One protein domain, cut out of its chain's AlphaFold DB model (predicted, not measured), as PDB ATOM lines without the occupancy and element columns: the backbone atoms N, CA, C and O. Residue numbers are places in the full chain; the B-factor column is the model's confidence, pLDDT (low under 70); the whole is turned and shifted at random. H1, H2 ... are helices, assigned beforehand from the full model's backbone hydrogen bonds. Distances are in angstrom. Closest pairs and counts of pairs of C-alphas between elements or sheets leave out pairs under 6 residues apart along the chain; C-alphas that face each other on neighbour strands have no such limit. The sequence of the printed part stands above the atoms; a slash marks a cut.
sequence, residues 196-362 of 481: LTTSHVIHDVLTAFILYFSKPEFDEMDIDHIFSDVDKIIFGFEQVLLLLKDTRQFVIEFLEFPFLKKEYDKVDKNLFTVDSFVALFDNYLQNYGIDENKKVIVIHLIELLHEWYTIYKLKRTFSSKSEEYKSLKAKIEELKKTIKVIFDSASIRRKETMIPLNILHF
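What this domain is: This is residues 196 to 362 of the 481 residues of an uncharacterized protein of viral metagenome (UniProt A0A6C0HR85). A long two-helix hairpin, H7 and H8, makes one end of an elongated domain, the small group H4, H5 and H6 makes the other, and H3 lies between, packed on H7 and H4. H1 crosses H3 on one side, with short H2 folded back along H1, and H9 also packs on H1. The printed part has 167 residues with nine named helices, H1 to H9 in order, and no named strand; its class is all helix. It is only just compact, close to loose, with a radius of gyration of the C-alphas of 18.2 A, and spans 61 by 37 by 22 A.

How they stand to each other: Start at residue 196: H1, residues 196 to 214, forms a helical hairpin with H2, residues 220 to 226, at a shallow tilt of 17 degrees; residues 204 to 208 of H1 alone touch H2, and the closest C-alphas, of Val 205 and Ile 226, are 6.9 A apart. Next, H3, residues 230 to 245, touches H1 about perpendicular at 83 degrees, with the closest C-alphas at Thr 198 and Gly 236, 5.2 A. H4, residues 247 to 255, touches H3 at a steep tilt of 55 degrees, closest at C-alphas 243 and 250, 5.1 A. H5, residues 258 to 264, and H4 only just touch, only at the corner, with 3 pairs of C-alphas within 8 A, the closest 255 and 261, 5.4 A. H6, residues 274 to 287, touches H4, closest at C-alphas 248 and 278, 6.1 A. H7, residues 292 to 315, touches H3 opposite ways at a shallow tilt of 24 degrees, closest at C-alphas 241 and 299, 6.3 A. H8, residues 323 to 345, forms a helical hairpin with H7 at 21 degrees, closest at C-alphas 315 and 325, 5.5 A. H9, residues 355 to 362, touches residues 199 to 207 of H1 alone, closest at C-alphas 199 and 361, 5.8 A. In H1 to H4 and H6 to H9 every O i to N i+4 pair is within hydrogen-bond range; in H5, 2 of 3.

Where its parts are: Find C-alpha 196 at (36.741, -1.967, 25.478); from there H1 runs 26.9 A. H3 is 22.5 A long and H6 20.2 A. H7 begins at C-alpha 292, (49.873, 11.510, 41.194), and runs 34.1 A; H8 runs 33.3 A. H9 ends at C-alpha 362, (46.996, -0.321, 28.895).

The domain as a whole: The C-alphas of Asp 268 and Lys 321, 61.6 A apart, are the farthest. The printed part has no cut and no long link; residues 266 to 271 and 347 to 353 stand free. Look for pLDDT under 70 at residues 196 to 200, 211, 214 to 228 and 346 to 362.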
ATOM      1  N   LEU A 196      35.623  -1.606  26.351       57.81
ATOM      2  CA  LEU A 196      36.741  -1.967  25.478       57.81
ATOM      3  C   LEU A 196      36.751  -1.166  24.175       57.81
ATOM      4  O   LEU A 196      37.791  -0.628  23.806       57.81
ATOM      5  N   THR A 197      35.614  -1.063  23.483       62.69
ATOM      6  CA  THR A 197      35.487  -0.214  22.286       62.69
ATOM      7  C   THR A 197      35.842   1.222  22.642       62.69
ATOM      8  O   THR A 197      36.588   1.874  21.921       62.69
ATOM      9  N   THR A 198      35.388   1.669  23.808       65.75
ATOM     10  CA  THR A 198      35.738   2.952  24.401       65.75
ATOM     11  C   THR A 198      37.252   3.137  24.581       65.75
ATOM     12  O   THR A 198      37.767   4.164  24.157       65.75
ATOM     13  N   SER A 199      37.989   2.160  25.126       66.38
ATOM     14  CA  SER A 199      39.452   2.273  25.287       66.38
ATOM     15  C   SER A 199      40.203   2.437  23.955       66.38
ATOM     16  O   SER A 199      41.074   3.301  23.846       66.38
ATOM     17  N   HIS A 200      39.818   1.678  22.919       68.38
ATOM     18  CA  HIS A 200      40.399   1.785  21.571       68.38
ATOM     19  C   HIS A 200      40.039   3.120  20.913       68.38
ATOM     20  O   HIS A 200      40.914   3.804  20.401       68.38
ATOM     21  N   VAL A 201      38.775   3.546  21.012       70.44
ATOM     22  CA  VAL A 201      38.323   4.843  20.488       70.44
ATOM     23  C   VAL A 201      39.085   5.996  21.142       70.44
ATOM     24  O   VAL A 201      39.568   6.871  20.436       70.44
ATOM     25  N   ILE A 202      39.248   5.999  22.468       72.69
ATOM     26  CA  ILE A 202      40.005   7.049  23.170       72.69
ATOM     27  C   ILE A 202      41.477   7.043  22.751       72.69
ATOM     28  O   ILE A 202      42.059   8.112  22.557       72.69
ATOM     29  N   HIS A 203      42.080   5.862  22.602       73.44
ATOM     30  CA  HIS A 203      43.445   5.729  22.106       73.44
ATOM     31  C   HIS A 203      43.595   6.343  20.705       73.44
ATOM     32  O   HIS A 203      44.489   7.162  20.476       73.44
ATOM     33  N   ASP A 204      42.697   6.006  19.783       71.38
ATOM     34  CA  ASP A 204      42.730   6.509  18.409       71.38
ATOM     35  C   ASP A 204      42.490   8.023  18.370       71.38
ATOM     36  O   ASP A 204      43.213   8.750  17.689       71.38
ATOM     37  N   VAL A 205      41.550   8.518  19.183       74.50
ATOM     38  CA  VAL A 205      41.266   9.948  19.356       74.50
ATOM     39  C   VAL A 205      42.512  10.698  19.813       74.50
ATOM     40  O   VAL A 205      42.901  11.696  19.210       74.50
ATOM     41  N   LEU A 206      43.166  10.226  20.868       74.06
ATOM     42  CA  LEU A 206      44.356  10.876  21.408       74.06
ATOM     43  C   LEU A 206      45.543  10.808  20.457       74.06
ATOM     44  O   LEU A 206      46.282  11.784  20.339       74.06
ATOM     45  N   THR A 207      45.703   9.688  19.755       72.81
ATOM     46  CA  THR A 207      46.715   9.543  18.707       72.81
ATOM     47  C   THR A 207      46.475  10.566  17.602       72.81
ATOM     48  O   THR A 207      47.406  11.269  17.207       72.81
ATOM     49  N   ALA A 208      45.224  10.727  17.166       73.62
ATOM     50  CA  ALA A 208      44.835  11.733  16.186       73.62
ATOM     51  C   ALA A 208      45.123  13.156  16.677       73.62
ATOM     52  O   ALA A 208      45.704  13.945  15.937       73.62
ATOM     53  N   PHE A 209      44.805  13.481  17.934       73.94
ATOM     54  CA  PHE A 209      45.127  14.790  18.512       73.94
ATOM     55  C   PHE A 209      46.633  15.042  18.576       73.94
ATOM     56  O   PHE A 209      47.087  16.129  18.225       73.94
ATOM     57  N   ILE A 210      47.426  14.048  18.973       71.88
ATOM     58  CA  ILE A 210      48.887  14.174  18.998       71.88
ATOM     59  C   ILE A 210      49.419  14.427  17.589       71.88
ATOM     60  O   ILE A 210      50.234  15.332  17.406       71.88
ATOM     61  N   LEU A 211      48.945  13.679  16.590       69.31
ATOM     62  CA  LEU A 211      49.324  13.887  15.193       69.31
ATOM     63  C   LEU A 211      48.907  15.273  14.697       69.31
ATOM     64  O   LEU A 211      49.739  15.966  14.119       69.31
ATOM     65  N   TYR A 212      47.686  15.708  15.006       72.31
ATOM     66  CA  TYR A 212      47.165  17.030  14.666       72.31
ATOM     67  C   TYR A 212      48.004  18.174  15.248       72.31
ATOM     68  O   TYR A 212      48.294  19.151  14.562       72.31
ATOM     69  N   PHE A 213      48.456  18.062  16.501       70.75
ATOM     70  CA  PHE A 213      49.304  19.093  17.111       70.75
ATOM     71  C   PHE A 213      50.774  19.017  16.677       70.75
ATOM     72  O   PHE A 213      51.471  20.037  16.722       70.75
ATOM     73  N   SER A 214      51.240  17.835  16.261       66.00
ATOM     74  CA  SER A 214      52.652  17.572  15.945       66.00
ATOM     75  C   SER A 214      52.993  17.689  14.460       66.00
ATOM     76  O   SER A 214      54.160  17.905  14.128       66.00
ATOM     77  N   LYS A 215      52.020  17.521  13.555       67.88
ATOM     78  CA  LYS A 215      52.233  17.516  12.103       67.88
ATOM     79  C   LYS A 215      51.388  18.597  11.420       67.88
ATOM     80  O   LYS A 215      50.167  18.546  11.516       67.88
ATOM     81  N   PRO A 216      52.002  19.526  10.666       59.81
ATOM     82  CA  PRO A 216      51.275  20.579   9.949       59.81
ATOM     83  C   PRO A 216      50.417  20.066   8.777       59.81
ATOM     84  O   PRO A 216      49.656  20.839   8.207       59.81
ATOM     85  N   GLU A 217      50.560  18.792   8.406       62.72
ATOM     86  CA  GLU A 217      49.876  18.133   7.284       62.72
ATOM     87  C   GLU A 217      48.528  17.500   7.671       62.72
ATOM     88  O   GLU A 217      47.764  17.151   6.781       62.72
ATOM     89  N   PHE A 218      48.239  17.337   8.970       61.88
ATOM     90  CA  PHE A 218      46.970  16.785   9.459       61.88
ATOM     91  C   PHE A 218      45.923  17.905   9.539       61.88
ATOM     92  O   PHE A 218      46.139  18.892  10.251       61.88
ATOM     93  N   ASP A 219      44.799  17.775   8.829       63.00
ATOM     94  CA  ASP A 219      43.783  18.833   8.745       63.00
ATOM     95  C   ASP A 219      42.516  18.551   9.591       63.00
ATOM     96  O   ASP A 219      42.399  17.538  10.282       63.00
ATOM     97  N   GLU A 220      41.563  19.497   9.617       60.22
ATOM     98  CA  GLU A 220      40.287  19.324  10.347       60.22
ATOM     99  C   GLU A 220      39.387  18.229   9.732       60.22
ATOM    100  O   GLU A 220      38.484  17.729  10.406       60.22
ATOM    101  N   MET A 221      39.626  17.835   8.477       54.50
ATOM    102  CA  MET A 221      38.856  16.821   7.757       54.50
ATOM    103  C   MET A 221      39.233  15.404   8.222       54.50
ATOM    104  O   MET A 221      38.351  14.555   8.373       54.50
ATOM    105  N   ASP A 222      40.512  15.177   8.542       60.97
ATOM    106  CA  ASP A 222      41.006  13.934   9.158       60.97
ATOM    107  C   ASP A 222      40.423  13.718  10.567       60.97
ATOM    108  O   ASP A 222      40.052  12.606  10.952       60.97
ATOM    109  N   ILE A 223      40.270  14.812  11.318       63.91
ATOM    110  CA  ILE A 223      39.588  14.870  12.617       63.91
ATOM    111  C   ILE A 223      38.124  14.424  12.457       63.91
ATOM    112  O   ILE A 223      37.689  13.481  13.115       63.91
ATOM    113  N   ASP A 224      37.362  15.013  11.535       65.56
ATOM    114  CA  ASP A 224      35.937  14.682  11.358       65.56
ATOM    115  C   ASP A 224      35.667  13.205  11.004       65.56
ATOM    116  O   ASP A 224      34.614  12.673  11.373       65.56
ATOM    117  N   HIS A 225      36.597  12.524  10.322       65.12
ATOM    118  CA  HIS A 225      36.463  11.103   9.985       65.12
ATOM    119  C   HIS A 225      36.695  10.180  11.192       65.12
ATOM    120  O   HIS A 225      35.929   9.240  11.404       65.12
ATOM    121  N   ILE A 226      37.706  10.477  12.014       62.12
ATOM    122  CA  ILE A 226      38.020   9.729  13.248       62.12
ATOM    123  C   ILE A 226      36.918   9.940  14.303       62.12
ATOM    124  O   ILE A 226      36.662   9.082  15.148       62.12
ATOM    125  N   PHE A 227      36.210  11.065  14.217       66.31
ATOM    126  CA  PHE A 227      35.240  11.533  15.204       66.31
ATOM    127  C   PHE A 227      33.775  11.352  14.783       66.31
ATOM    128  O   PHE A 227      32.886  12.059  15.266       66.31
ATOM    129  N   SER A 228      33.486  10.371  13.921       65.81
ATOM    130  CA  SER A 228      32.120  10.108  13.444       65.81
ATOM    131  C   SER A 228      31.139   9.683  14.549       65.81
ATOM    132  O   SER A 228      29.929   9.782  14.351       65.81
ATOM    133  N   ASP A 229      31.634   9.219  15.705       73.38
ATOM    134  CA  ASP A 229      30.818   8.733  16.825       73.38
ATOM    135  C   ASP A 229      31.060   9.525  18.119       73.38
ATOM    136  O   ASP A 229      31.754   9.117  19.053       73.38
ATOM    137  N   VAL A 230      30.484  10.725  18.135       73.12
ATOM    138  CA  VAL A 230      30.665  11.735  19.180       73.12
ATOM    139  C   VAL A 230      30.273  11.243  20.570       73.12
ATOM    140  O   VAL A 230      30.985  11.500  21.541       73.12
ATOM    141  N   ASP A 231      29.157  10.534  20.678       76.56
ATOM    142  CA  ASP A 231      28.634  10.128  21.980       76.56
ATOM    143  C   ASP A 231      29.502   9.029  22.613       76.56
ATOM    144  O   ASP A 231      29.681   9.022  23.831       76.56
ATOM    145  N   LYS A 232      30.126   8.155  21.808       75.44
ATOM    146  CA  LYS A 232      31.080   7.150  22.313       75.44
ATOM    147  C   LYS A 232      32.359   7.765  22.864       75.44
ATOM    148  O   LYS A 232      32.891   7.266  23.854       75.44
ATOM    149  N   ILE A 233      32.846   8.833  22.238       76.31
ATOM    150  CA  ILE A 233      34.059   9.536  22.674       76.31
ATOM    151  C   ILE A 233      33.809  10.253  24.000       76.31
ATOM    152  O   ILE A 233      34.597  10.097  24.932       76.31
ATOM    153  N   ILE A 234      32.686  10.974  24.109       79.50
ATOM    154  CA  ILE A 234      32.275  11.649  25.351       79.50
ATOM    155  C   ILE A 234      32.135  10.635  26.482       79.50
ATOM    156  O   ILE A 234      32.801  10.778  27.505       79.50
ATOM    157  N   PHE A 235      31.353   9.573  26.256       80.56
ATOM    158  CA  PHE A 235      31.207   8.484  27.221       80.56
ATOM    159  C   PHE A 235      32.575   7.931  27.636       80.56
ATOM    160  O   PHE A 235      32.831   7.696  28.812       80.56
ATOM    161  N   GLY A 236      33.494   7.779  26.684       78.25
ATOM    162  CA  GLY A 236      34.836   7.321  26.979       78.25
ATOM    163  C   GLY A 236      35.641   8.224  27.894       78.25
ATOM    164  O   GLY A 236      36.219   7.745  28.872       78.25
ATOM    165  N   PHE A 237      35.651   9.522  27.616       82.56
ATOM    166  CA  PHE A 237      36.301  10.484  28.495       82.56
ATOM    167  C   PHE A 237      35.678  10.488  29.893       82.56
ATOM    168  O   PHE A 237      36.418  10.507  30.874       82.56
ATOM    169  N   GLU A 238      34.354  10.391  30.013       84.69
ATOM    170  CA  GLU A 238      33.676  10.294  31.312       84.69
ATOM    171  C   GLU A 238      34.124   9.056  32.101       84.69
ATOM    172  O   GLU A 238      34.445   9.165  33.283       84.69
ATOM    173  N   GLN A 239      34.217   7.895  31.447       82.69
ATOM    174  CA  GLN A 239      34.660   6.653  32.084       82.69
ATOM    175  C   GLN A 239      36.121   6.716  32.550       82.69
ATOM    176  O   GLN A 239      36.453   6.265  33.646       82.69
ATOM    177  N   VAL A 240      36.996   7.322  31.748       82.00
ATOM    178  CA  VAL A 240      38.395   7.581  32.112       82.00
ATOM    179  C   VAL A 240      38.499   8.510  33.309       82.00
ATOM    180  O   VAL A 240      39.251   8.243  34.245       82.00
ATOM    181  N   LEU A 241      37.758   9.617  33.276       87.19
ATOM    182  CA  LEU A 241      37.759  10.590  34.358       87.19
ATOM    183  C   LEU A 241      37.221   9.964  35.639       87.19
ATOM    184  O   LEU A 241      37.798  10.205  36.697       87.19
ATOM    185  N   LEU A 242      36.177   9.137  35.552       88.19
ATOM    186  CA  LEU A 242      35.664   8.385  36.691       88.19
ATOM    187  C   LEU A 242      36.740   7.457  37.255       88.19
ATOM    188  O   LEU A 242      37.014   7.513  38.448       88.19
ATOM    189  N   LEU A 243      37.416   6.678  36.407       86.44
ATOM    190  CA  LEU A 243      38.485   5.781  36.842       86.44
ATOM    191  C   LEU A 243      39.638   6.513  37.539       86.44
ATOM    192  O   LEU A 243      40.134   6.038  38.559       86.44
ATOM    193  N   LEU A 244      40.073   7.654  36.998       86.56
ATOM    194  CA  LEU A 244      41.216   8.396  37.531       86.56
ATOM    195  C   LEU A 244      40.858   9.242  38.763       86.56
ATOM    196  O   LEU A 244      41.708   9.423  39.633       86.56
ATOM    197  N   LYS A 245      39.631   9.765  38.863       91.31
ATOM    198  CA  LYS A 245      39.198  10.608  39.994       91.31
ATOM    199  C   LYS A 245      38.582   9.813  41.141       91.31
ATOM    200  O   LYS A 245      38.761  10.190  42.295       91.31
ATOM    201  N   ASP A 246      37.860   8.744  40.826       93.44
ATOM    202  CA  ASP A 246      37.159   7.888  41.782       93.44
ATOM    203  C   ASP A 246      37.177   6.428  41.304       93.44
ATOM    204  O   ASP A 246      36.171   5.842  40.888       93.44
ATOM    205  N   THR A 247      38.362   5.819  41.374       90.88
ATOM    206  CA  THR A 247      38.589   4.415  41.002       90.88
ATOM    207  C   THR A 247      37.620   3.469  41.710       90.88
ATOM    208  O   THR A 247      37.195   2.468  41.135       90.88
ATOM    209  N   ARG A 248      37.231   3.774  42.954       95.81
ATOM    210  CA  ARG A 248      36.283   2.948  43.702       95.81
ATOM    211  C   ARG A 248      34.917   2.950  43.031       95.81
ATOM    212  O   ARG A 248      34.369   1.872  42.795       95.81
ATOM    213  N   GLN A 249      34.372   4.132  42.752       95.50
ATOM    214  CA  GLN A 249      33.083   4.257  42.082       95.50
ATOM    215  C   GLN A 249      33.129   3.625  40.691       95.50
ATOM    216  O   GLN A 249      32.222   2.868  40.341       95.50
ATOM    217  N   PHE A 250      34.226   3.829  39.957       90.38
ATOM    218  CA  PHE A 250      34.459   3.153  38.686       90.38
ATOM    219  C   PHE A 250      34.352   1.624  38.817       90.38
ATOM    220  O   PHE A 250      33.576   0.997  38.105       90.38
ATOM    221  N   VAL A 251      35.079   1.010  39.759       92.06
ATOM    222  CA  VAL A 251      35.056  -0.447  39.980       92.06
ATOM    223  C   VAL A 251      33.656  -0.943  40.359       92.06
ATOM    224  O   VAL A 251      33.254  -2.023  39.926       92.06
ATOM    225  N   ILE A 252      32.899  -0.177  41.148       94.06
ATOM    226  CA  ILE A 252      31.515  -0.523  41.507       94.06
ATOM    227  C   ILE A 252      30.641  -0.596  40.254       94.06
ATOM    228  O   ILE A 252      29.975  -1.608  40.036       94.06
ATOM    229  N   GLU A 253      30.662   0.444  39.420       89.94
ATOM    230  CA  GLU A 253      29.902   0.475  38.164       89.94
ATOM    231  C   GLU A 253      30.365  -0.625  37.207       89.94
ATOM    232  O   GLU A 253      29.553  -1.308  36.578       89.94
ATOM    233  N   PHE A 254      31.672  -0.870  37.179       85.50
ATOM    234  CA  PHE A 254      32.292  -1.871  36.335       85.50
ATOM    235  C   PHE A 254      31.850  -3.304  36.679       85.50
ATOM    236  O   PHE A 254      31.499  -4.099  35.805       85.50
ATOM    237  N   LEU A 255      31.794  -3.651  37.963       90.19
ATOM    238  CA  LEU A 255      31.340  -4.976  38.400       90.19
ATOM    239  C   LEU A 255      29.833  -5.192  38.199       90.19
ATOM    240  O   LEU A 255      29.374  -6.337  38.205       90.19
ATOM    241  N   GLU A 256      29.063  -4.124  37.989       88.94
ATOM    242  CA  GLU A 256      27.633  -4.190  37.692       88.94
ATOM    243  C   GLU A 256      27.329  -4.440  36.205       88.94
ATOM    244  O   GLU A 256      26.188  -4.788  35.871       88.94
ATOM    245  N   PHE A 257      28.328  -4.366  35.309       81.44
ATOM    246  CA  PHE A 257      28.140  -4.758  33.911       81.44
ATOM    247  C   PHE A 257      27.607  -6.199  33.832       81.44
ATOM    248  O   PHE A 257      28.194  -7.098  34.439       81.44
ATOM    249  N   PRO A 258      26.528  -6.484  33.071       79.81
ATOM    250  CA  PRO A 258      25.811  -7.762  33.152       79.81
ATOM    251  C   PRO A 258      26.681  -9.018  33.012       79.81
ATOM    252  O   PRO A 258      26.408 -10.049  33.631       79.81
ATOM    253  N   PHE A 259      27.722  -8.948  32.184       75.81
ATOM    254  CA  PHE A 259      28.638 -10.055  31.943       75.81
ATOM    255  C   PHE A 259      29.634 -10.263  33.093       75.81
ATOM    256  O   PHE A 259      29.886 -11.412  33.456       75.81
ATOM    257  N   LEU A 260      30.145  -9.184  33.696       84.12
ATOM    258  CA  LEU A 260      31.040  -9.233  34.853       84.12
ATOM    259  C   LEU A 260      30.267  -9.582  36.104       84.12
ATOM    260  O   LEU A 260      30.658 -10.509  36.801       84.12
ATOM    261  N   LYS A 261      29.117  -8.940  36.318       89.31
ATOM    262  CA  LYS A 261      28.204  -9.222  37.424       89.31
ATOM    263  C   LYS A 261      27.901 -10.706  37.541       89.31
ATOM    264  O   LYS A 261      27.960 -11.277  38.624       89.31
ATOM    265  N   LYS A 262      27.653 -11.366  36.407       86.81
ATOM    266  CA  LYS A 262      27.422 -12.811  36.370       86.81
ATOM    267  C   LYS A 262      28.603 -13.620  36.908       86.81
ATOM    268  O   LYS A 262      28.367 -14.641  37.548       86.81
ATOM    269  N   GLU A 263      29.839 -13.254  36.586       89.31
ATOM    270  CA  GLU A 263      31.027 -13.946  37.097       89.31
ATOM    271  C   GLU A 263      31.323 -13.527  38.547       89.31
ATOM    272  O   GLU A 263      31.594 -14.382  39.386       89.31
ATOM    273  N   TYR A 264      31.136 -12.249  38.877       93.25
ATOM    274  CA  TYR A 264      31.306 -11.687  40.214       93.25
ATOM    275  C   TYR A 264      30.332 -12.272  41.246       93.25
ATOM    276  O   TYR A 264      30.694 -12.524  42.393       93.25
ATOM    277  N   ASP A 265      29.102 -12.584  40.843       92.69
ATOM    278  CA  ASP A 265      28.114 -13.236  41.705       92.69
ATOM    279  C   ASP A 265      28.461 -14.698  42.045       92.69
ATOM    280  O   ASP A 265      27.818 -15.289  42.915       92.69
ATOM    281  N   LYS A 266      29.461 -15.300  41.383       90.81
ATOM    282  CA  LYS A 266      29.895 -16.685  41.641       90.81
ATOM    283  C   LYS A 266      31.060 -16.793  42.621       90.81
ATOM    284  O   LYS A 266      31.315 -17.898  43.101       90.81
ATOM    285  N   VAL A 267      31.782 -15.705  42.876       91.94
ATOM    286  CA  VAL A 267      32.985 -15.716  43.717       91.94
ATOM    287  C   VAL A 267      32.677 -15.304  45.159       91.94
ATOM    288  O   VAL A 267      31.621 -14.745  45.460       91.94
ATOM    289  N   ASP A 268      33.603 -15.593  46.076       91.81
ATOM    290  CA  ASP A 268      33.494 -15.164  47.473       91.81
ATOM    291  C   ASP A 268      33.770 -13.660  47.593       91.81
ATOM    292  O   ASP A 268      34.917 -13.216  47.517       91.81
ATOM    293  N   LYS A 269      32.715 -12.874  47.817       93.50
ATOM    294  CA  LYS A 269      32.784 -11.408  47.927       93.50
ATOM    295  C   LYS A 269      33.552 -10.916  49.161       93.50
ATOM    296  O   LYS A 269      33.806  -9.722  49.259       93.50
ATOM    297  N   ASN A 270      33.937 -11.803  50.087       93.06
ATOM    298  CA  ASN A 270      34.871 -11.462  51.166       93.06
ATOM    299  C   ASN A 270      36.333 -11.467  50.698       93.06
ATOM    300  O   ASN A 270      37.167 -10.799  51.302       93.06
ATOM    301  N   LEU A 271      36.644 -12.231  49.646       91.75
ATOM    302  CA  LEU A 271      37.979 -12.310  49.050       91.75
ATOM    303  C   LEU A 271      38.116 -11.336  47.876       91.75
ATOM    304  O   LEU A 271      39.070 -10.570  47.817       91.75
ATOM    305  N   PHE A 272      37.146 -11.350  46.962       95.19
ATOM    306  CA  PHE A 272      37.113 -10.486  45.782       95.19
ATOM    307  C   PHE A 272      36.270  -9.256  46.103       95.19
ATOM    308  O   PHE A 272      35.086  -9.202  45.789       95.19
ATOM    309  N   THR A 273      36.851  -8.297  46.816       97.06
ATOM    310  CA  THR A 273      36.169  -7.056  47.207       97.06
ATOM    311  C   THR A 273      36.385  -5.957  46.165       97.06
ATOM    312  O   THR A 273      37.356  -5.997  45.410       97.06
ATOM    313  N   VAL A 274      35.541  -4.922  46.182       97.00
ATOM    314  CA  VAL A 274      35.797  -3.669  45.440       97.00
ATOM    315  C   VAL A 274      37.197  -3.137  45.764       97.00
ATOM    316  O   VAL A 274      37.954  -2.828  44.854       97.00
ATOM    317  N   ASP A 275      37.572  -3.121  47.046       97.94
ATOM    318  CA  ASP A 275      38.893  -2.680  47.508       97.94
ATOM    319  C   ASP A 275      40.049  -3.491  46.908       97.94
ATOM    320  O   ASP A 275      41.079  -2.926  46.550       97.94
ATOM    321  N   SER A 276      39.882  -4.807  46.735       97.56
ATOM    322  CA  SER A 276      40.906  -5.643  46.101       97.56
ATOM    323  C   SER A 276      41.124  -5.275  44.630       97.56
ATOM    324  O   SER A 276      42.255  -5.282  44.151       97.56
ATOM    325  N   PHE A 277      40.058  -4.920  43.910       96.25
ATOM    326  CA  PHE A 277      40.153  -4.498  42.514       96.25
ATOM    327  C   PHE A 277      40.671  -3.065  42.384       96.25
ATOM    328  O   PHE A 277      41.436  -2.791  41.469       96.25
ATOM    329  N   VAL A 278      40.352  -2.172  43.326       95.69
ATOM    330  CA  VAL A 278      41.002  -0.852  43.407       95.69
ATOM    331  C   VAL A 278      42.512  -1.018  43.603       95.69
ATOM    332  O   VAL A 278      43.285  -0.442  42.846       95.69
ATOM    333  N   ALA A 279      42.946  -1.898  44.510       95.94
ATOM    334  CA  ALA A 279      44.369  -2.178  44.706       95.94
ATOM    335  C   ALA A 279      45.050  -2.775  43.456       95.94
ATOM    336  O   ALA A 279      46.225  -2.509  43.204       95.94
ATOM    337  N   LEU A 280      44.328  -3.565  42.653       94.25
ATOM    338  CA  LEU A 280      44.830  -4.059  41.366       94.25
ATOM    339  C   LEU A 280      45.062  -2.906  40.382       94.25
ATOM    340  O   LEU A 280      46.077  -2.892  39.689       94.25
ATOM    341  N   PHE A 281      44.148  -1.935  40.339       90.75
ATOM    342  CA  PHE A 281      44.314  -0.735  39.525       90.75
ATOM    343  C   PHE A 281      45.492   0.128  40.000       90.75
ATOM    344  O   PHE A 281      46.303   0.567  39.186       90.75
ATOM    345  N   ASP A 282      45.647   0.312  41.310       89.44
ATOM    346  CA  ASP A 282      46.779   1.055  41.872       89.44
ATOM    347  C   ASP A 282      48.119   0.382  41.538       89.44
ATOM    348  O   ASP A 282      49.089   1.054  41.189       89.44
ATOM    349  N   ASN A 283      48.171  -0.954  41.566       89.56
ATOM    350  CA  ASN A 283      49.338  -1.711  41.115       89.56
ATOM    351  C   ASN A 283      49.648  -1.457  39.629       89.56
ATOM    352  O   ASN A 283      50.809  -1.307  39.250       89.56
ATOM    353  N   TYR A 284      48.623  -1.365  38.783       87.12
ATOM    354  CA  TYR A 284      48.794  -0.995  37.385       87.12
ATOM    355  C   TYR A 284      49.404   0.410  37.232       87.12
ATOM    356  O   TYR A 284      50.380   0.569  36.497       87.12
ATOM    357  N   LEU A 285      48.907   1.408  37.972       84.56
ATOM    358  CA  LEU A 285      49.493   2.755  37.979       84.56
ATOM    359  C   LEU A 285      50.974   2.735  38.381       84.56
ATOM    360  O   LEU A 285      51.809   3.343  37.708       84.56
ATOM    361  N   GLN A 286      51.309   1.992  39.438       84.94
ATOM    362  CA  GLN A 286      52.682   1.868  39.933       84.94
ATOM    363  C   GLN A 286      53.611   1.201  38.913       84.94
ATOM    364  O   GLN A 286      54.692   1.728  38.647       84.94
ATOM    365  N   ASN A 287      53.188   0.094  38.294       81.31
ATOM    366  CA  ASN A 287      54.004  -0.649  37.325       81.31
ATOM    367  C   ASN A 287      54.320   0.159  36.063       81.31
ATOM    368  O   ASN A 287      55.392   0.006  35.483       81.31
ATOM    369  N   TYR A 288      53.420   1.059  35.665       77.94
ATOM    370  CA  TYR A 288      53.645   1.979  34.549       77.94
ATOM    371  C   TYR A 288      54.293   3.309  34.974       77.94
ATOM    372  O   TYR A 288      54.444   4.217  34.153       77.94
ATOM    373  N   GLY A 289      54.694   3.444  36.243       78.44
ATOM    374  CA  GLY A 289      55.362   4.637  36.763       78.44
ATOM    375  C   GLY A 289      54.487   5.890  36.713       78.44
ATOM    376  O   GLY A 289      55.002   6.990  36.483       78.44
ATOM    377  N   ILE A 290      53.171   5.732  36.868       80.12
ATOM    378  CA  ILE A 290      52.194   6.820  36.877       80.12
ATOM    379  C   ILE A 290      52.002   7.269  38.323       80.12
ATOM    380  O   ILE A 290      51.247   6.675  39.087       80.12
ATOM    381  N   ASP A 291      52.718   8.325  38.695       83.19
ATOM    382  CA  ASP A 291      52.523   9.012  39.968       83.19
ATOM    383  C   ASP A 291      51.312   9.968  39.926       83.19
ATOM    384  O   ASP A 291      50.687  10.189  38.883       83.19
ATOM    385  N   GLU A 292      50.985  10.562  41.075       85.62
ATOM    386  CA  GLU A 292      49.873  11.510  41.194       85.62
ATOM    387  C   GLU A 292      50.042  12.759  40.314       85.62
ATOM    388  O   GLU A 292      49.058  13.270  39.785       85.62
ATOM    389  N   ASN A 293      51.270  13.226  40.059       84.62
ATOM    390  CA  ASN A 293      51.485  14.382  39.183       84.62
ATOM    391  C   ASN A 293      51.134  14.036  37.731       84.62
ATOM    392  O   ASN A 293      50.403  14.778  37.071       84.62
ATOM    393  N   LYS A 294      51.606  12.887  37.234       81.56
ATOM    394  CA  LYS A 294      51.274  12.387  35.890       81.56
ATOM    395  C   LYS A 294      49.776  12.144  35.745       81.56
ATOM    396  O   LYS A 294      49.191  12.513  34.728       81.56
ATOM    397  N   LYS A 295      49.149  11.575  36.773       83.69
ATOM    398  CA  LYS A 295      47.700  11.360  36.830       83.69
ATOM    399  C   LYS A 295      46.921  12.675  36.739       83.69
ATOM    400  O   LYS A 295      46.006  12.762  35.925       83.69
ATOM    401  N   VAL A 296      47.312  13.712  37.486       87.00
ATOM    402  CA  VAL A 296      46.686  15.048  37.418       87.00
ATOM    403  C   VAL A 296      46.819  15.668  36.026       87.00
ATOM    404  O   VAL A 296      45.838  16.190  35.500       87.00
ATOM    405  N   ILE A 297      47.994  15.565  35.394       83.62
ATOM    406  CA  ILE A 297      48.206  16.059  34.022       83.62
ATOM    407  C   ILE A 297      47.255  15.363  33.043       83.62
ATOM    408  O   ILE A 297      46.648  16.016  32.195       83.62
ATOM    409  N   VAL A 298      47.097  14.044  33.168       81.06
ATOM    410  CA  VAL A 298      46.230  13.261  32.279       81.06
ATOM    411  C   VAL A 298      44.758  13.571  32.524       81.06
ATOM    412  O   VAL A 298      44.025  13.757  31.558       81.06
ATOM    413  N   ILE A 299      44.331  13.702  33.784       87.25
ATOM    414  CA  ILE A 299      42.977  14.156  34.125       87.25
ATOM    415  C   ILE A 299      42.698  15.499  33.448       87.25
ATOM    416  O   ILE A 299      41.705  15.623  32.736       87.25
ATOM    417  N   HIS A 300      43.600  16.469  33.605       88.25
ATOM    418  CA  HIS A 300      43.417  17.800  33.043       88.25
ATOM    419  C   HIS A 300      43.368  17.788  31.508       88.25
ATOM    420  O   HIS A 300      42.518  18.441  30.903       88.25
ATOM    421  N   LEU A 301      44.228  16.997  30.862       85.38
ATOM    422  CA  LEU A 301      44.201  16.817  29.411       85.38
ATOM    423  C   LEU A 301      42.859  16.243  28.935       85.38
ATOM    424  O   LEU A 301      42.288  16.745  27.967       85.38
ATOM    425  N   ILE A 302      42.344  15.212  29.608       85.56
ATOM    426  CA  ILE A 302      41.072  14.577  29.241       85.56
ATOM    427  C   ILE A 302      39.889  15.518  29.487       85.56
ATOM    428  O   ILE A 302      38.982  15.561  28.660       85.56
ATOM    429  N   GLU A 303      39.908  16.322  30.552       90.12
ATOM    430  CA  GLU A 303      38.901  17.369  30.784       90.12
ATOM    431  C   GLU A 303      38.881  18.407  29.658       90.12
ATOM    432  O   GLU A 303      37.811  18.724  29.139       90.12
ATOM    433  N   LEU A 304      40.054  18.891  29.237       89.25
ATOM    434  CA  LEU A 304      40.166  19.857  28.143       89.25
ATOM    435  C   LEU A 304      39.712  19.265  26.808       89.25
ATOM    436  O   LEU A 304      39.048  19.948  26.031       89.25
ATOM    437  N   LEU A 305      40.042  18.000  26.534       85.25
ATOM    438  CA  LEU A 305      39.580  17.304  25.332       85.25
ATOM    439  C   LEU A 305      38.067  17.079  25.360       85.25
ATOM    440  O   LEU A 305      37.402  17.304  24.352       85.25
ATOM    441  N   HIS A 306      37.511  16.704  26.508       87.31
ATOM    442  CA  HIS A 306      36.073  16.566  26.701       87.31
ATOM    443  C   HIS A 306      35.337  17.903  26.494       87.31
ATOM    444  O   HIS A 306      34.326  17.956  25.782       87.31
ATOM    445  N   GLU A 307      35.853  19.001  27.055       89.56
ATOM    446  CA  GLU A 307      35.309  20.347  26.849       89.56
ATOM    447  C   GLU A 307      35.407  20.772  25.381       89.56
ATOM    448  O   GLU A 307      34.403  21.177  24.785       89.56
ATOM    449  N   TRP A 308      36.588  20.616  24.776       87.69
ATOM    450  CA  TRP A 308      36.822  20.901  23.362       87.69
ATOM    451  C   TRP A 308      35.795  20.185  22.492       87.69
ATOM    452  O   TRP A 308      35.178  20.799  21.620       87.69
ATOM    453  N   TYR A 309      35.553  18.909  22.779       81.75
ATOM    454  CA  TYR A 309      34.656  18.066  22.005       81.75
ATOM    455  C   TYR A 309      33.181  18.439  22.193       81.75
ATOM    456  O   TYR A 309      32.408  18.477  21.233       81.75
ATOM    457  N   THR A 310      32.794  18.809  23.414       85.38
ATOM    458  CA  THR A 310      31.451  19.322  23.720       85.38
ATOM    459  C   THR A 310      31.175  20.626  22.965       85.38
ATOM    460  O   THR A 310      30.121  20.784  22.341       85.38
ATOM    461  N   ILE A 311      32.146  21.547  22.951       87.31
ATOM    462  CA  ILE A 311      32.064  22.811  22.207       87.31
ATOM    463  C   ILE A 311      32.068  22.554  20.697       87.31
ATOM    464  O   ILE A 311      31.302  23.189  19.972       87.31
ATOM    465  N   TYR A 312      32.877  21.609  20.216       83.19
ATOM    466  CA  TYR A 312      32.922  21.207  18.812       83.19
ATOM    467  C   TYR A 312      31.561  20.695  18.323       83.19
ATOM    468  O   TYR A 312      31.046  21.180  17.310       83.19
ATOM    469  N   LYS A 313      30.927  19.794  19.086       83.06
ATOM    470  CA  LYS A 313      29.569  19.289  18.820       83.06
ATOM    471  C   LYS A 313      28.557  20.431  18.746       83.06
ATOM    472  O   LYS A 313      27.783  20.508  17.794       83.06
ATOM    473  N   LEU A 314      28.587  21.336  19.725       86.75
ATOM    474  CA  LEU A 314      27.674  22.474  19.796       86.75
ATOM    475  C   LEU A 314      27.896  23.464  18.640       86.75
ATOM    476  O   LEU A 314      26.944  23.923  18.023       86.75
ATOM    477  N   LYS A 315      29.147  23.754  18.274       87.25
ATOM    478  CA  LYS A 315      29.488  24.636  17.145       87.25
ATOM    479  C   LYS A 315      28.843  24.165  15.839       87.25
ATOM    480  O   LYS A 315      28.396  25.000  15.055       87.25
ATOM    481  N   ARG A 316      28.759  22.848  15.610       83.69
ATOM    482  CA  ARG A 316      28.160  22.260  14.398       83.69
ATOM    483  C   ARG A 316      26.651  22.484  14.274       83.69
ATOM    484  O   ARG A 316      26.122  22.313  13.180       83.69
ATOM    485  N   THR A 317      25.960  22.883  15.343       88.38
ATOM    486  CA  THR A 317      24.522  23.191  15.282       88.38
ATOM    487  C   THR A 317      24.233  24.623  14.825       88.38
ATOM    488  O   THR A 317      23.072  24.962  14.606       88.38
ATOM    489  N   PHE A 318      25.258  25.469  14.679       89.56
ATOM    490  CA  PHE A 318      25.122  26.873  14.288       89.56
ATOM    491  C   PHE A 318      25.612  27.131  12.859       89.56
ATOM    492  O   PHE A 318      26.510  26.465  12.346       89.56
ATOM    493  N   SER A 319      25.036  28.150  12.216       89.81
ATOM    494  CA  SER A 319      25.503  28.635  10.914       89.81
ATOM    495  C   SER A 319      26.894  29.254  11.039       89.81
ATOM    496  O   SER A 319      27.132  30.048  11.943       89.81
ATOM    497  N   SER A 320      27.786  28.986  10.081       87.31
ATOM    498  CA  SER A 320      29.165  29.510  10.075       87.31
ATOM    499  C   SER A 320      29.270  31.041  10.093       87.31
ATOM    500  O   SER A 320      30.326  31.590  10.406       87.31
ATOM    501  N   LYS A 321      28.179  31.740   9.758       90.62
ATOM    502  CA  LYS A 321      28.086  33.205   9.779       90.62
ATOM    503  C   LYS A 321      27.583  33.774  11.111       90.62
ATOM    504  O   LYS A 321      27.655  34.989  11.279       90.62
ATOM    505  N   SER A 322      27.059  32.945  12.018       92.00
ATOM    506  CA  SER A 322      26.469  33.403  13.279       92.00
ATOM    507  C   SER A 322      27.541  33.819  14.292       92.00
ATOM    508  O   SER A 322      28.681  33.346  14.243       92.00
ATOM    509  N   GLU A 323      27.192  34.716  15.215       92.62
ATOM    510  CA  GLU A 323      28.114  35.151  16.271       92.62
ATOM    511  C   GLU A 323      28.393  34.025  17.276       92.62
ATOM    512  O   GLU A 323      29.515  33.894  17.766       92.62
ATOM    513  N   GLU A 324      27.422  33.138  17.507       92.94
ATOM    514  CA  GLU A 324      27.596  31.930  18.314       92.94
ATOM    515  C   GLU A 324      28.673  31.022  17.714       92.94
ATOM    516  O   GLU A 324      29.580  30.591  18.425       92.94
ATOM    517  N   TYR A 325      28.640  30.788  16.396       91.75
ATOM    518  CA  TYR A 325      29.665  29.992  15.723       91.75
ATOM    519  C   TYR A 325      31.057  30.618  15.866       91.75
ATOM    520  O   TYR A 325      32.020  29.915  16.188       91.75
ATOM    521  N   LYS A 326      31.185  31.934  15.650       89.62
ATOM    522  CA  LYS A 326      32.469  32.647  15.776       89.62
ATOM    523  C   LYS A 326      33.012  32.585  17.205       89.62
ATOM    524  O   LYS A 326      34.198  32.311  17.386       89.62
ATOM    525  N   SER A 327      32.146  32.772  18.201       92.81
ATOM    526  CA  SER A 327      32.489  32.684  19.624       92.81
ATOM    527  C   SER A 327      32.971  31.281  20.012       92.81
ATOM    528  O   SER A 327      34.053  31.129  20.580       92.81
ATOM    529  N   LEU A 328      32.233  30.234  19.627       91.00
ATOM    530  CA  LEU A 328      32.627  28.845  19.895       91.00
ATOM    531  C   LEU A 328      33.917  28.465  19.153       91.00
ATOM    532  O   LEU A 328      34.756  27.755  19.706       91.00
ATOM    533  N   LYS A 329      34.122  28.970  17.927       88.44
ATOM    534  CA  LYS A 329      35.379  28.786  17.188       88.44
ATOM    535  C   LYS A 329      36.564  29.418  17.924       88.44
ATOM    536  O   LYS A 329      37.598  28.772  18.027       88.44
ATOM    537  N   ALA A 330      36.422  30.632  18.457       90.31
ATOM    538  CA  ALA A 330      37.486  31.278  19.227       90.31
ATOM    539  C   ALA A 330      37.854  30.478  20.490       90.31
ATOM    540  O   ALA A 330      39.036  30.261  20.744       90.31
ATOM    541  N   LYS A 331      36.852  29.962  21.219       91.81
ATOM    542  CA  LYS A 331      37.069  29.081  22.383       91.81
ATOM    543  C   LYS A 331      37.793  27.784  22.019       91.81
ATOM    544  O   LYS A 331      38.701  27.368  22.728       91.81
ATOM    545  N   ILE A 332      37.428  27.161  20.898       87.75
ATOM    546  CA  ILE A 332      38.129  25.977  20.375       87.75
ATOM    547  C   ILE A 332      39.610  26.282  20.129       87.75
ATOM    548  O   ILE A 332      40.462  25.480  20.504       87.75
ATOM    549  N   GLU A 333      39.929  27.429  19.528       86.81
ATOM    550  CA  GLU A 333      41.319  27.825  19.269       86.81
ATOM    551  C   GLU A 333      42.103  28.129  20.554       86.81
ATOM    552  O   GLU A 333      43.304  27.865  20.623       86.81
ATOM    553  N   GLU A 334      41.445  28.640  21.593       89.62
ATOM    554  CA  GLU A 334      42.043  28.806  22.920       89.62
ATOM    555  C   GLU A 334      42.350  27.452  23.573       89.62
ATOM    556  O   GLU A 334      43.493  27.203  23.960       89.62
ATOM    557  N   LEU A 335      41.377  26.536  23.599       88.00
ATOM    558  CA  LEU A 335      41.563  25.182  24.126       88.00
ATOM    559  C   LEU A 335      42.671  24.431  23.382       88.00
ATOM    560  O   LEU A 335      43.517  23.806  24.021       88.00
ATOM    561  N   LYS A 336      42.730  24.543  22.047       84.44
ATOM    562  CA  LYS A 336      43.812  23.965  21.229       84.44
ATOM    563  C   LYS A 336      45.191  24.442  21.695       84.44
ATOM    564  O   LYS A 336      46.109  23.630  21.788       84.44
ATOM    565  N   LYS A 337      45.353  25.734  22.014       86.44
ATOM    566  CA  LYS A 337      46.626  26.278  22.520       86.44
ATOM    567  C   LYS A 337      46.987  25.686  23.880       86.44
ATOM    568  O   LYS A 337      48.125  25.264  24.058       86.44
ATOM    569  N   THR A 338      46.033  25.617  24.806       87.69
ATOM    570  CA  THR A 338      46.259  25.050  26.146       87.69
ATOM    571  C   THR A 338      46.620  23.567  26.077       87.69
ATOM    572  O   THR A 338      47.613  23.147  26.666       87.69
ATOM    573  N   ILE A 339      45.874  22.783  25.294       84.94
ATOM    574  CA  ILE A 339      46.138  21.355  25.074       84.94
ATOM    575  C   ILE A 339      47.535  21.154  24.477       84.94
ATOM    576  O   ILE A 339      48.292  20.303  24.948       84.94
ATOM    577  N   LYS A 340      47.916  21.972  23.489       82.25
ATOM    578  CA  LYS A 340      49.254  21.923  22.895       82.25
ATOM    579  C   LYS A 340      50.357  22.198  23.921       82.25
ATOM    580  O   LYS A 340      51.330  21.458  23.958       82.25
ATOM    581  N   VAL A 341      50.192  23.198  24.791       84.12
ATOM    582  CA  VAL A 341      51.159  23.480  25.869       84.12
ATOM    583  C   VAL A 341      51.319  22.276  26.802       84.12
ATOM    584  O   VAL A 341      52.437  21.965  27.206       84.12
ATOM    585  N   ILE A 342      50.235  21.566  27.123       80.25
ATOM    586  CA  ILE A 342      50.300  20.344  27.939       80.25
ATOM    587  C   ILE A 342      51.065  19.238  27.203       80.25
ATOM    588  O   ILE A 342      51.955  18.629  27.791       80.25
ATOM    589  N   PHE A 343      50.788  19.016  25.915       75.38
ATOM    590  CA  PHE A 343      51.532  18.039  25.113       75.38
ATOM    591  C   PHE A 343      53.026  18.376  24.998       75.38
ATOM    592  O   PHE A 343      53.865  17.488  25.153       75.38
ATOM    593  N   ASP A 344      53.364  19.649  24.784       74.69
ATOM    594  CA  ASP A 344      54.746  20.119  24.652       74.69
ATOM    595  C   ASP A 344      55.500  20.046  25.997       74.69
ATOM    596  O   ASP A 344      56.653  19.608  26.051       74.69
ATOM    597  N   SER A 345      54.847  20.432  27.100       71.19
ATOM    598  CA  SER A 345      55.425  20.419  28.457       71.19
ATOM    599  C   SER A 345      55.561  19.021  29.052       71.19
ATOM    600  O   SER A 345      56.482  18.784  29.831       71.19
ATOM    601  N   ALA A 346      54.721  18.073  28.630       63.12
ATOM    602  CA  ALA A 346      54.891  16.661  28.949       63.12
ATOM    603  C   ALA A 346      56.147  16.045  28.294       63.12
ATOM    604  O   ALA A 346      56.458  14.888  28.565       63.12
ATOM    605  N   SER A 347      56.884  16.801  27.460       50.31
ATOM    606  CA  SER A 347      58.148  16.420  26.821       50.31
ATOM    607  C   SER A 347      58.148  14.982  26.308       50.31
ATOM    608  O   SER A 347      58.873  14.117  26.793       50.31
ATOM    609  N   ILE A 348      57.358  14.767  25.256       49.06
ATOM    610  CA  ILE A 348      57.375  13.585  24.390       49.06
ATOM    611  C   ILE A 348      58.722  13.560  23.636       49.06
ATOM    612  O   ILE A 348      58.824  13.867  22.447       49.06
ATOM    613  N   ARG A 349      59.825  13.249  24.327       40.88
ATOM    614  CA  ARG A 349      61.131  13.001  23.699       40.88
ATOM    615  C   ARG A 349      61.125  11.597  23.111       40.88
ATOM    616  O   ARG A 349      61.607  10.679  23.752       40.88
ATOM    617  N   ARG A 350      60.566  11.457  21.903       40.28
ATOM    618  CA  ARG A 350      60.701  10.393  20.869       40.28
ATOM    619  C   ARG A 350      60.868   8.895  21.230       40.28
ATOM    620  O   ARG A 350      60.832   8.112  20.291       40.28
ATOM    621  N   LYS A 351      61.001   8.458  22.484       41.84
ATOM    622  CA  LYS A 351      61.052   7.047  22.922       41.84
ATOM    623  C   LYS A 351      60.512   6.809  24.344       41.84
ATOM    624  O   LYS A 351      60.174   5.678  24.662       41.84
ATOM    625  N   GLU A 352      60.340   7.843  25.168       44.62
ATOM    626  CA  GLU A 352      59.662   7.735  26.470       44.62
ATOM    627  C   GLU A 352      58.196   8.168  26.323       44.62
ATOM    628  O   GLU A 352      57.842   9.335  26.450       44.62
ATOM    629  N   THR A 353      57.395   7.196  25.888       47.44
ATOM    630  CA  THR A 353      55.964   6.986  26.154       47.44
ATOM    631  C   THR A 353      55.010   8.188  26.208       47.44
ATOM    632  O   THR A 353      55.043   9.070  27.060       47.44
ATOM    633  N   MET A 354      54.004   8.109  25.338       55.06
ATOM    634  CA  MET A 354      52.742   8.830  25.423       55.06
ATOM    635  C   MET A 354      52.014   8.463  26.730       55.06
ATOM    636  O   MET A 354      51.145   7.597  26.731       55.06
ATOM    637  N   ILE A 355      52.373   9.099  27.850       57.38
ATOM    638  CA  ILE A 355      51.798   8.851  29.186       57.38
ATOM    639  C   ILE A 355      50.257   8.778  29.140       57.38
ATOM    640  O   ILE A 355      49.720   7.798  29.654       57.38
ATOM    641  N   PRO A 356      49.530   9.694  28.460       59.75
ATOM    642  CA  PRO A 356      48.080   9.568  28.316       59.75
ATOM    643  C   PRO A 356      47.658   8.305  27.557       59.75
ATOM    644  O   PRO A 356      46.788   7.583  28.020       59.75
ATOM    645  N   LEU A 357      48.291   7.981  26.426       62.16
ATOM    646  CA  LEU A 357      47.921   6.803  25.633       62.16
ATOM    647  C   LEU A 357      48.238   5.496  26.353       62.16
ATOM    648  O   LEU A 357      47.438   4.570  26.293       62.16
ATOM    649  N   ASN A 358      49.343   5.439  27.094       58.19
ATOM    650  CA  ASN A 358      49.688   4.259  27.871       58.19
ATOM    651  C   ASN A 358      48.741   4.065  29.059       58.19
ATOM    652  O   ASN A 358      48.305   2.947  29.311       58.19
ATOM    653  N   ILE A 359      48.369   5.149  29.748       63.12
ATOM    654  CA  ILE A 359      47.346   5.126  30.803       63.12
ATOM    655  C   ILE A 359      46.022   4.596  30.245       63.12
ATOM    656  O   ILE A 359      45.342   3.806  30.887       63.12
ATOM    657  N   LEU A 360      45.647   5.001  29.037       65.69
ATOM    658  CA  LEU A 360      44.294   4.774  28.534       65.69
ATOM    659  C   LEU A 360      44.152   3.459  27.791       65.69
ATOM    660  O   LEU A 360      43.181   2.742  28.010       65.69
ATOM    661  N   HIS A 361      45.129   3.108  26.963       63.94
ATOM    662  CA  HIS A 361      45.142   1.816  26.304       63.94
ATOM    663  C   HIS A 361      45.457   0.717  27.314       63.94
ATOM    664  O   HIS A 361      44.644  -0.178  27.485       63.94
ATOM    665  N   PHE A 362      46.575   0.796  28.047       65.38
ATOM    666  CA  PHE A 362      46.996  -0.321  28.895       65.38
ATOM    667  C   PHE A 362      46.220  -0.418  30.205       65.38
ATOM    668  O   PHE A 362      45.839  -1.523  30.569       65.38
TER     669      PHE A 362